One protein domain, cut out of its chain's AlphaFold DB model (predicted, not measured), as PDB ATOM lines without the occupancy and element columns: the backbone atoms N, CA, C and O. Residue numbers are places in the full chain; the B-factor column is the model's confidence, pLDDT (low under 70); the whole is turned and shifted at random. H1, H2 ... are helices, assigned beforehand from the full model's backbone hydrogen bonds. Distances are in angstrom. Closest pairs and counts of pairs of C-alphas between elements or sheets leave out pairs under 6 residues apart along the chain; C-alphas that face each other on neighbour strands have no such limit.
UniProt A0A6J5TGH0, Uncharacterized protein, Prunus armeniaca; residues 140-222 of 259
ATOM      1  N   LEU A 140     171.190 255.246 148.425       58.94
ATOM      2  CA  LEU A 140     171.417 254.322 147.313       58.94
ATOM      3  C   LEU A 140     172.835 254.434 146.739       58.94
ATOM      4  O   LEU A 140     173.394 253.416 146.342       58.94
ATOM      5  N   ALA A 141     173.426 255.630 146.683       54.97
ATOM      6  CA  ALA A 141     174.777 255.825 146.167       54.97
ATOM      7  C   ALA A 141     175.838 255.173 147.066       54.97
ATOM      8  O   ALA A 141     176.763 254.550 146.545       54.97
ATOM      9  N   VAL A 142     175.686 255.263 148.391       59.41
ATOM     10  CA  VAL A 142     176.589 254.616 149.358       59.41
ATOM     11  C   VAL A 142     176.514 253.102 149.242       59.41
ATOM     12  O   VAL A 142     177.539 252.448 149.047       59.41
ATOM     13  N   GLU A 143     175.298 252.555 149.268       64.31
ATOM     14  CA  GLU A 143     175.057 251.118 149.105       64.31
ATOM     15  C   GLU A 143     175.581 250.615 147.748       64.31
ATOM     16  O   GLU A 143     176.233 249.574 147.673       64.31
ATOM     17  N   SER A 144     175.388 251.386 146.668       62.78
ATOM     18  CA  SER A 144     175.906 251.044 145.333       62.78
ATOM     19  C   SER A 144     177.435 251.081 145.275       62.78
ATOM     20  O   SER A 144     178.049 250.241 144.619       62.78
ATOM     21  N   GLY A 145     178.068 252.038 145.959       58.31
ATOM     22  CA  GLY A 145     179.524 252.125 146.057       58.31
ATOM     23  C   GLY A 145     180.123 250.936 146.809       58.31
ATOM     24  O   GLY A 145     181.103 250.344 146.352       58.31
ATOM     25  N   GLN A 146     179.505 250.540 147.924       64.44
ATOM     26  CA  GLN A 146     179.909 249.357 148.685       64.44
ATOM     27  C   GLN A 146     179.719 248.066 147.872       64.44
ATOM     28  O   GLN A 146     180.634 247.237 147.819       64.44
ATOM     29  N   ASP A 147     178.585 247.919 147.179       63.34
ATOM     30  CA  ASP A 147     178.325 246.782 146.287       63.34
ATOM     31  C   ASP A 147     179.371 246.694 145.165       63.34
ATOM     32  O   ASP A 147     179.941 245.628 144.928       63.34
ATOM     33  N   ALA A 148     179.720 247.821 144.536       66.81
ATOM     34  CA  ALA A 148     180.726 247.875 143.476       66.81
ATOM     35  C   ALA A 148     182.103 247.367 143.932       66.81
ATOM     36  O   ALA A 148     182.760 246.618 143.205       66.81
ATOM     37  N   VAL A 149     182.540 247.736 145.142       70.38
ATOM     38  CA  VAL A 149     183.822 247.279 145.707       70.38
ATOM     39  C   VAL A 149     183.807 245.766 145.914       70.38
ATOM     40  O   VAL A 149     184.732 245.070 145.491       70.38
ATOM     41  N   ILE A 150     182.740 245.234 146.514       63.84
ATOM     42  CA  ILE A 150     182.596 243.791 146.737       63.84
ATOM     43  C   ILE A 150     182.567 243.051 145.397       63.84
ATOM     44  O   ILE A 150     183.280 242.062 145.214       63.84
ATOM     45  N   ARG A 151     181.789 243.544 144.428       78.25
ATOM     46  CA  ARG A 151     181.696 242.945 143.094       78.25
ATOM     47  C   ARG A 151     183.018 243.005 142.341       78.25
ATOM     48  O   ARG A 151     183.331 242.044 141.648       78.25
ATOM     49  N   ALA A 152     183.832 244.047 142.507       69.00
ATOM     50  CA  ALA A 152     185.173 244.107 141.928       69.00
ATOM     51  C   ALA A 152     186.095 243.015 142.505       69.00
ATOM     52  O   ALA A 152     186.760 242.309 141.746       69.00
ATOM     53  N   LEU A 153     186.073 242.811 143.828       67.62
ATOM     54  CA  LEU A 153     186.851 241.758 144.497       67.62
ATOM     55  C   LEU A 153     186.397 240.347 144.105       67.62
ATOM     56  O   LEU A 153     187.223 239.444 143.946       67.62
ATOM     57  N   LEU A 154     185.086 240.149 143.946       72.25
ATOM     58  CA  LEU A 154     184.526 238.892 143.453       72.25
ATOM     59  C   LEU A 154     184.842 238.678 141.969       72.25
ATOM     60  O   LEU A 154     185.082 237.545 141.563       72.25
ATOM     61  N   TYR A 155     184.857 239.743 141.163       73.50
ATOM     62  CA  TYR A 155     185.200 239.687 139.744       73.50
ATOM     63  C   TYR A 155     186.664 239.288 139.533       73.50
ATOM     64  O   TYR A 155     186.947 238.433 138.699       73.50
ATOM     65  N   GLU A 156     187.585 239.821 140.338       74.31
ATOM     66  CA  GLU A 156     188.990 239.389 140.359       74.31
ATOM     67  C   GLU A 156     189.114 237.875 140.621       74.31
ATOM     68  O   GLU A 156     189.910 237.185 139.986       74.31
ATOM     69  N   ARG A 157     188.260 237.346 141.505       80.19
ATOM     70  CA  ARG A 157     188.215 235.929 141.905       80.19
ATOM     71  C   ARG A 157     187.230 235.095 141.093       80.19
ATOM     72  O   ARG A 157     187.016 233.929 141.408       80.19
ATOM     73  N   ALA A 158     186.648 235.648 140.029       79.81
ATOM     74  CA  ALA A 158     185.628 234.998 139.214       79.81
ATOM     75  C   ALA A 158     185.943 233.539 138.808       79.81
ATOM     76  O   ALA A 158     185.010 232.729 138.855       79.81
ATOM     77  N   PRO A 159     187.188 233.161 138.429       87.50
ATOM     78  CA  PRO A 159     187.508 231.783 138.045       87.50
ATOM     79  C   PRO A 159     187.801 230.850 139.232       87.50
ATOM     80  O   PRO A 159     187.896 229.636 139.037       87.50
ATOM     81  N   GLU A 160     187.962 231.376 140.449       89.06
ATOM     82  CA  GLU A 160     188.249 230.570 141.633       89.06
ATOM     83  C   GLU A 160     187.054 229.694 142.004       89.06
ATOM     84  O   GLU A 160     185.898 230.080 141.825       89.06
ATOM     85  N   LYS A 161     187.319 228.495 142.533       88.62
ATOM     86  CA  LYS A 161     186.265 227.571 142.964       88.62
ATOM     87  C   LYS A 161     185.833 227.859 144.395       88.62
ATOM     88  O   LYS A 161     186.657 227.856 145.306       88.62
ATOM     89  N   VAL A 162     184.526 227.985 144.605       85.88
ATOM     90  CA  VAL A 162     183.925 228.102 145.932       85.88
ATOM     91  C   VAL A 162     183.831 226.713 146.559       85.88
ATOM     92  O   VAL A 162     183.106 225.840 146.077       85.88
ATOM     93  N   GLN A 163     184.562 226.492 147.649       81.25
ATOM     94  CA  GLN A 163     184.466 225.258 148.429       81.25
ATOM     95  C   GLN A 163     183.274 225.315 149.398       81.25
ATOM     96  O   GLN A 163     182.994 226.385 149.940       81.25
ATOM     97  N   PRO A 164     182.567 224.194 149.645       89.94
ATOM     98  CA  PRO A 164     182.764 222.846 149.088       89.94
ATOM     99  C   PRO A 164     182.026 222.597 147.753       89.94
ATOM    100  O   PRO A 164     181.957 221.466 147.283       89.94
ATOM    101  N   TYR A 165     181.421 223.624 147.157       86.19
ATOM    102  CA  TYR A 165     180.457 223.476 146.059       86.19
ATOM    103  C   TYR A 165     181.082 223.088 144.712       86.19
ATOM    104  O   TYR A 165     180.386 222.573 143.842       86.19
ATOM    105  N   GLY A 166     182.379 223.344 144.517       90.12
ATOM    106  CA  GLY A 166     183.112 222.958 143.305       90.12
ATOM    107  C   GLY A 166     182.799 223.793 142.055       90.12
ATOM    108  O   GLY A 166     183.398 223.536 141.007       90.12
ATOM    109  N   ILE A 167     181.920 224.793 142.174       90.38
ATOM    110  CA  ILE A 167     181.573 225.779 141.139       90.38
ATOM    111  C   ILE A 167     182.398 227.058 141.297       90.38
ATOM    112  O   ILE A 167     182.941 227.315 142.373       90.38
ATOM    113  N   THR A 168     182.520 227.854 140.233       91.25
ATOM    114  CA  THR A 168     183.313 229.092 140.282       91.25
ATOM    115  C   THR A 168     182.592 230.209 141.037       91.25
ATOM    116  O   THR A 168     181.370 230.174 141.181       91.25
ATOM    117  N   VAL A 169     183.324 231.232 141.486       84.62
ATOM    118  CA  VAL A 169     182.736 232.453 142.068       84.62
ATOM    119  C   VAL A 169     181.765 233.108 141.082       84.62
ATOM    120  O   VAL A 169     180.665 233.486 141.475       84.62
ATOM    121  N   ALA A 170     182.112 233.178 139.792       84.69
ATOM    122  CA  ALA A 170     181.209 233.710 138.769       84.69
ATOM    123  C   ALA A 170     179.903 232.907 138.661       84.69
ATOM    124  O   ALA A 170     178.818 233.486 138.622       84.69
ATOM    125  N   GLU A 171     179.995 231.574 138.650       88.69
ATOM    126  CA  GLU A 171     178.820 230.706 138.582       88.69
ATOM    127  C   GLU A 171     177.969 230.801 139.854       88.69
ATOM    128  O   GLU A 171     176.741 230.850 139.782       88.69
ATOM    129  N   PHE A 172     178.612 230.866 141.017       89.06
ATOM    130  CA  PHE A 172     177.935 231.028 142.296       89.06
ATOM    131  C   PHE A 172     177.144 232.342 142.339       89.06
ATOM    132  O   PHE A 172     175.957 232.331 142.666       89.06
ATOM    133  N   THR A 173     177.757 233.458 141.937       86.19
ATOM    134  CA  THR A 173     177.081 234.761 141.892       86.19
ATOM    135  C   THR A 173     175.938 234.771 140.875       86.19
ATOM    136  O   THR A 173     174.856 235.253 141.199       86.19
ATOM    137  N   ASN A 174     176.113 234.164 139.692       88.38
ATOM    138  CA  ASN A 174     175.030 234.020 138.710       88.38
ATOM    139  C   ASN A 174     173.818 233.277 139.299       88.38
ATOM    140  O   ASN A 174     172.685 233.727 139.142       88.38
ATOM    141  N   ARG A 175     174.044 232.188 140.046       90.31
ATOM    142  CA  ARG A 175     172.962 231.420 140.691       90.31
ATOM    143  C   ARG A 175     172.197 232.237 141.734       90.31
ATOM    144  O   ARG A 175     170.988 232.052 141.875       90.31
ATOM    145  N   ILE A 176     172.870 233.135 142.457       86.94
ATOM    146  CA  ILE A 176     172.206 234.063 143.386       86.94
ATOM    147  C   ILE A 176     171.315 235.033 142.611       86.94
ATOM    148  O   ILE A 176     170.153 235.217 142.980       86.94
ATOM    149  N   SER A 177     171.832 235.623 141.534       89.31
ATOM    150  CA  SER A 177     171.065 236.556 140.707       89.31
ATOM    151  C   SER A 177     169.838 235.892 140.082       89.31
ATOM    152  O   SER A 177     168.734 236.430 140.176       89.31
ATOM    153  N   ASP A 178     169.985 234.676 139.553       90.12
ATOM    154  CA  ASP A 178     168.874 233.888 139.012       90.12
ATOM    155  C   ASP A 178     167.804 233.605 140.073       90.12
ATOM    156  O   ASP A 178     166.604 233.734 139.812       90.12
ATOM    157  N   LEU A 179     168.222 233.267 141.298       90.62
ATOM    158  CA  LEU A 179     167.302 233.057 142.410       90.62
ATOM    159  C   LEU A 179     166.547 234.345 142.768       90.62
ATOM    160  O   LEU A 179     165.330 234.302 142.943       90.62
ATOM    161  N   ARG A 180     167.232 235.492 142.842       87.12
ATOM    162  CA  ARG A 180     166.599 236.791 143.137       87.12
ATOM    163  C   ARG A 180     165.595 237.188 142.061       87.12
ATOM    164  O   ARG A 180     164.503 237.642 142.398       87.12
ATOM    165  N   ASN A 181     165.925 236.975 140.790       90.06
ATOM    166  CA  ASN A 181     165.008 237.222 139.676       90.06
ATOM    167  C   ASN A 181     163.777 236.311 139.758       90.06
ATOM    168  O   ASN A 181     162.644 236.784 139.672       90.06
ATOM    169  N   LYS A 182     163.986 235.015 140.024       92.38
ATOM    170  CA  LYS A 182     162.900 234.046 140.201       92.38
ATOM    171  C   LYS A 182     161.958 234.436 141.341       92.38
ATOM    172  O   LYS A 182     160.748 234.366 141.164       92.38
ATOM    173  N   LEU A 183     162.503 234.833 142.492       89.81
ATOM    174  CA  LEU A 183     161.714 235.213 143.668       89.81
ATOM    175  C   LEU A 183     161.035 236.580 143.511       89.81
ATOM    176  O   LEU A 183     160.001 236.808 144.125       89.81
ATOM    177  N   GLY A 184     161.585 237.494 142.708       85.88
ATOM    178  CA  GLY A 184     160.968 238.800 142.455       85.88
ATOM    179  C   GLY A 184     159.690 238.720 141.610       85.88
ATOM    180  O   GLY A 184     158.777 239.519 141.816       85.88
ATOM    181  N   HIS A 185     159.602 237.733 140.710       89.25
ATOM    182  CA  HIS A 185     158.504 237.511 139.750       89.25
ATOM    183  C   HIS A 185     158.297 238.607 138.683       89.25
ATOM    184  O   HIS A 185     157.419 238.463 137.840       89.25
ATOM    185  N   GLU A 186     159.126 239.652 138.657       81.75
ATOM    186  CA  GLU A 186     158.967 240.833 137.789       81.75
ATOM    187  C   GLU A 186     160.145 240.987 136.811       81.75
ATOM    188  O   GLU A 186     160.725 242.059 136.631       81.75
ATOM    189  N   GLY A 187     160.527 239.876 136.180       83.12
ATOM    190  CA  GLY A 187     161.546 239.856 135.134       83.12
ATOM    191  C   GLY A 187     162.988 239.803 135.643       83.12
ATOM    192  O   GLY A 187     163.284 239.307 136.730       83.12
ATOM    193  N   TRP A 188     163.906 240.250 134.787       82.75
ATOM    194  CA  TRP A 188     165.350 240.140 134.985       82.75
ATOM    195  C   TRP A 188     165.894 241.472 135.514       82.75
ATOM    196  O   TRP A 188     165.962 242.444 134.773       82.75
ATOM    197  N   LYS A 189     166.229 241.526 136.809       82.75
ATOM    198  CA  LYS A 189     166.634 242.753 137.532       82.75
ATOM    199  C   LYS A 189     167.870 242.554 138.416       82.75
ATOM    200  O   LYS A 189     168.129 243.308 139.356       82.75
ATOM    201  N   ASP A 190     168.561 241.443 138.222       84.19
ATOM    202  CA  ASP A 190     169.838 241.136 138.846       84.19
ATOM    203  C   ASP A 190     170.697 240.332 137.892       84.19
ATOM    204  O   ASP A 190     170.198 239.502 137.126       84.19
ATOM    205  N   GLU A 191     171.995 240.542 137.994       86.19
ATOM    206  CA  GLU A 191     172.975 239.969 137.095       86.19
ATOM    207  C   GLU A 191     174.229 239.604 137.883       86.19
ATOM    208  O   GLU A 191     174.673 240.344 138.770       86.19
ATOM    209  N   GLY A 192     174.839 238.472 137.540       84.69
ATOM    210  CA  GLY A 192     176.123 238.121 138.127       84.69
ATOM    211  C   GLY A 192     177.285 238.855 137.460       84.69
ATOM    212  O   GLY A 192     177.102 239.800 136.694       84.69
ATOM    213  N   LEU A 193     178.503 238.433 137.794       83.81
ATOM    214  CA  LEU A 193     179.744 239.182 137.539       83.81
ATOM    215  C   LEU A 193     180.170 239.206 136.069       83.81
ATOM    216  O   LEU A 193     180.961 240.062 135.670       83.81
ATOM    217  N   VAL A 194     179.683 238.247 135.280       84.12
ATOM    218  CA  VAL A 194     179.964 238.126 133.850       84.12
ATOM    219  C   VAL A 194     178.664 237.831 133.122       84.12
ATOM    220  O   VAL A 194     177.992 236.843 133.417       84.12
ATOM    221  N   VAL A 195     178.341 238.664 132.141       83.69
ATOM    222  CA  VAL A 195     177.154 238.536 131.292       83.69
ATOM    223  C   VAL A 195     177.562 238.432 129.820       83.69
ATOM    224  O   VAL A 195     178.678 238.815 129.451       83.69
ATOM    225  N   PRO A 196     176.698 237.904 128.934       86.38
ATOM    226  CA  PRO A 196     176.933 237.995 127.500       86.38
ATOM    227  C   PRO A 196     177.154 239.450 127.068       86.38
ATOM    228  O   PRO A 196     176.442 240.343 127.516       86.38
ATOM    229  N   LYS A 197     178.105 239.686 126.155       80.44
ATOM    230  CA  LYS A 197     178.544 241.040 125.767       80.44
ATOM    231  C   LYS A 197     177.403 241.972 125.349       80.44
ATOM    232  O   LYS A 197     177.427 243.143 125.686       80.44
ATOM    233  N   TYR A 198     176.399 241.446 124.645       82.75
ATOM    234  CA  TYR A 198     175.234 242.219 124.196       82.75
ATOM    235  C   TYR A 198     174.327 242.702 125.342       82.75
ATOM    236  O   TYR A 198     173.399 243.458 125.082       82.75
ATOM    237  N   ARG A 199     174.565 242.246 126.579       76.38
ATOM    238  CA  ARG A 199     173.825 242.629 127.789       76.38
ATOM    239  C   ARG A 199     174.638 243.415 128.803       76.38
ATOM    240  O   ARG A 199     174.038 244.076 129.631       76.38
ATOM    241  N   GLY A 200     175.967 243.321 128.785       69.62
ATOM    242  CA  GLY A 200     176.758 244.185 129.658       69.62
ATOM    243  C   GLY A 200     176.669 245.635 129.194       69.62
ATOM    244  O   GLY A 200     176.134 245.903 128.119       69.62
ATOM    245  N   ALA A 201     177.206 246.557 129.993       61.91
ATOM    246  CA  ALA A 201     177.037 247.998 129.805       61.91
ATOM    247  C   ALA A 201     177.122 248.436 128.329       61.91
ATOM    248  O   ALA A 201     178.132 248.194 127.648       61.91
ATOM    249  N   GLU A 202     176.040 249.052 127.840       66.31
ATOM    250  CA  GLU A 202     175.887 249.562 126.467       66.31
ATOM    251  C   GLU A 202     176.091 248.502 125.356       66.31
ATOM    252  O   GLU A 202     176.428 248.834 124.217       66.31
ATOM    253  N   GLY A 203     175.981 247.208 125.676       70.12
ATOM    254  CA  GLY A 203     176.270 246.089 124.770       70.12
ATOM    255  C   GLY A 203     177.759 245.926 124.421       70.12
ATOM    256  O   GLY A 203     178.108 245.278 123.426       70.12
ATOM    257  N   LYS A 204     178.660 246.552 125.191       63.72
ATOM    258  CA  LYS A 204     180.086 246.688 124.839       63.72
ATOM    259  C   LYS A 204     181.018 245.791 125.638       63.72
ATOM    260  O   LYS A 204     182.101 245.479 125.136       63.72
ATOM    261  N   ILE A 205     180.633 245.368 126.838       63.19
ATOM    262  CA  ILE A 205     181.508 244.637 127.764       63.19
ATOM    263  C   ILE A 205     180.807 243.398 128.325       63.19
ATOM    264  O   ILE A 205     179.587 243.336 128.345       63.19
ATOM    265  N   SER A 206     181.579 242.405 128.769       76.31
ATOM    266  CA  SER A 206     181.034 241.208 129.436       76.31
ATOM    267  C   SER A 206     181.218 241.233 130.953       76.31
ATOM    268  O   SER A 206     180.518 240.518 131.659       76.31
ATOM    269  N   GLY A 207     182.175 242.016 131.462       73.56
ATOM    270  CA  GLY A 207     182.371 242.192 132.898       73.56
ATOM    271  C   GLY A 207     181.287 243.096 133.474       73.56
ATOM    272  O   GLY A 207     180.934 244.093 132.851       73.56
ATOM    273  N   ASN A 208     180.759 242.733 134.639       77.94
ATOM    274  CA  ASN A 208     179.531 243.319 135.162       77.94
ATOM    275  C   ASN A 208     179.657 243.643 136.654       77.94
ATOM    276  O   ASN A 208     178.919 243.133 137.497       77.94
ATOM    277  N   VAL A 209     180.663 244.446 137.003       72.50
ATOM    278  CA  VAL A 209     180.873 244.894 138.389       72.50
ATOM    279  C   VAL A 209     179.728 245.795 138.847       72.50
ATOM    280  O   VAL A 209     179.310 245.686 139.990       72.50
ATOM    281  N   LEU A 210     179.166 246.602 137.947       72.19
ATOM    282  CA  LEU A 210     177.951 247.383 138.167       72.19
ATOM    283  C   LEU A 210     176.849 246.816 137.275       72.19
ATOM    284  O   LEU A 210     176.968 246.901 136.057       72.19
ATOM    285  N   ALA A 211     175.814 246.229 137.875       73.75
ATOM    286  CA  ALA A 211     174.683 245.694 137.123       73.75
ATOM    287  C   ALA A 211     173.728 246.828 136.728       73.75
ATOM    288  O   ALA A 211     173.339 247.639 137.574       73.75
ATOM    289  N   GLY A 212     173.323 246.856 135.462       70.25
ATOM    290  CA  GLY A 212     172.421 247.875 134.935       70.25
ATOM    291  C   GLY A 212     171.672 247.402 133.697       70.25
ATOM    292  O   GLY A 212     172.014 246.373 133.118       70.25
ATOM    293  N   ASP A 213     170.621 248.130 133.334       71.06
ATOM    294  CA  ASP A 213     169.818 247.861 132.143       71.06
ATOM    295  C   ASP A 213     170.562 248.215 130.839       71.06
ATOM    296  O   ASP A 213     171.759 248.510 130.829       71.06
ATOM    297  N   GLU A 214     169.857 248.185 129.706       70.00
ATOM    298  CA  GLU A 214     170.443 248.484 128.393       70.00
ATOM    299  C   GLU A 214     171.042 249.901 128.279       70.00
ATOM    300  O   GLU A 214     171.903 250.125 127.429       70.00
ATOM    301  N   PHE A 215     170.648 250.821 129.169       63.28
ATOM    302  CA  PHE A 215     171.168 252.186 129.290       63.28
ATOM    303  C   PHE A 215     172.152 252.341 130.462       63.28
ATOM    304  O   PHE A 215     172.500 253.458 130.848       63.28
ATOM    305  N   SER A 216     172.604 251.229 131.049       57.88
ATOM    306  CA  SER A 216     173.470 251.182 132.234       57.88
ATOM    307  C   SER A 216     172.857 251.834 133.481       57.88
ATOM    308  O   SER A 216     173.584 252.296 134.364       57.88
ATOM    309  N   LEU A 217     171.523 251.877 133.578       62.16
ATOM    310  CA  LEU A 217     170.818 252.360 134.765       62.16
ATOM    311  C   LEU A 217     170.576 251.219 135.756       62.16
ATOM    312  O   LEU A 217     170.298 250.086 135.371       62.16
ATOM    313  N   GLY A 218     170.654 251.521 137.054       67.94
ATOM    314  CA  GLY A 218     170.403 250.533 138.102       67.94
ATOM    315  C   GLY A 218     168.969 249.992 138.072       67.94
ATOM    316  O   GLY A 218     168.004 250.739 137.897       67.94
ATOM    317  N   TYR A 219     168.814 248.687 138.299       74.69
ATOM    318  CA  TYR A 219     167.505 248.036 138.305       74.69
ATOM    319  C   TYR A 219     166.672 248.409 139.539       74.69
ATOM    320  O   TYR A 219     166.997 248.045 140.672       74.69
ATOM    321  N   ALA A 220     165.531 249.063 139.320       72.56
ATOM    322  CA  ALA A 220     164.585 249.374 140.387       72.56
ATOM    323  C   ALA A 220     163.764 248.142 140.818       72.56
ATOM    324  O   ALA A 220     163.232 247.395 139.988       72.56
ATOM    325  N   ARG A 221     163.590 247.972 142.135       77.25
ATOM    326  CA  ARG A 221     162.679 246.984 142.734       77.25
ATOM    327  C   ARG A 221     161.620 247.662 143.593       77.25
ATOM    328  O   ARG A 221     161.915 248.581 144.351       77.25
ATOM    329  N   THR A 222     160.399 247.161 143.497       77.44
ATOM    330  CA  THR A 222     159.294 247.513 144.390       77.44
ATOM    331  C   THR A 222     159.464 246.859 145.762       77.44
ATOM    332  O   THR A 222     160.208 245.893 145.942       77.44
TER     333      THR A 222
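Overview. This is residues 140 to 222 of the 259 residues of an uncharacterized protein of Prunus armeniaca (UniProt A0A6J5TGH0). With little regular structure, this model is a helical hairpin shaped like a V: the end of H1 meets the beginning of H2, and the long stretch of residues 185 to 222 folds back from the far end of H2 and loops beside the pair. The printed part has 83 residues, with two named helices, H1 then H2, no named strand, and under half of the residues in named elements: all helix. It is compact, radius of gyration of the C-alphas 12.8 A, spanning 34 by 28 by 27 A.

Arrangement. Start with H1, residues 140 to 156, and go on to H2, residues 169 to 184. They touch, H1 with residues 154 to 155 alone and H2 with residues 169 to 170 alone; the closest C-alphas, of Leu 154 and Val 169, are 6.8 A apart. They run opposite ways at a steep tilt of 38 degrees. In H1 and H2 every O i to N i+4 pair is within hydrogen-bond range.

Along the chain. Find C-alpha 140 at (171.417, 254.322, 147.313); H1 runs 24.1 A from there. H2 runs 22.7 A to C-alpha 184 at (160.968, 238.800, 142.455).

Size, cuts and confidence. The printed part has no cut. The 12-residue link is long; in it, residues 161 to 162 pair antiparallel with residues 167 to 168. Mean pLDDT of the printed part is 77.5; 21 residues are under 70, among them residues 140 to 148.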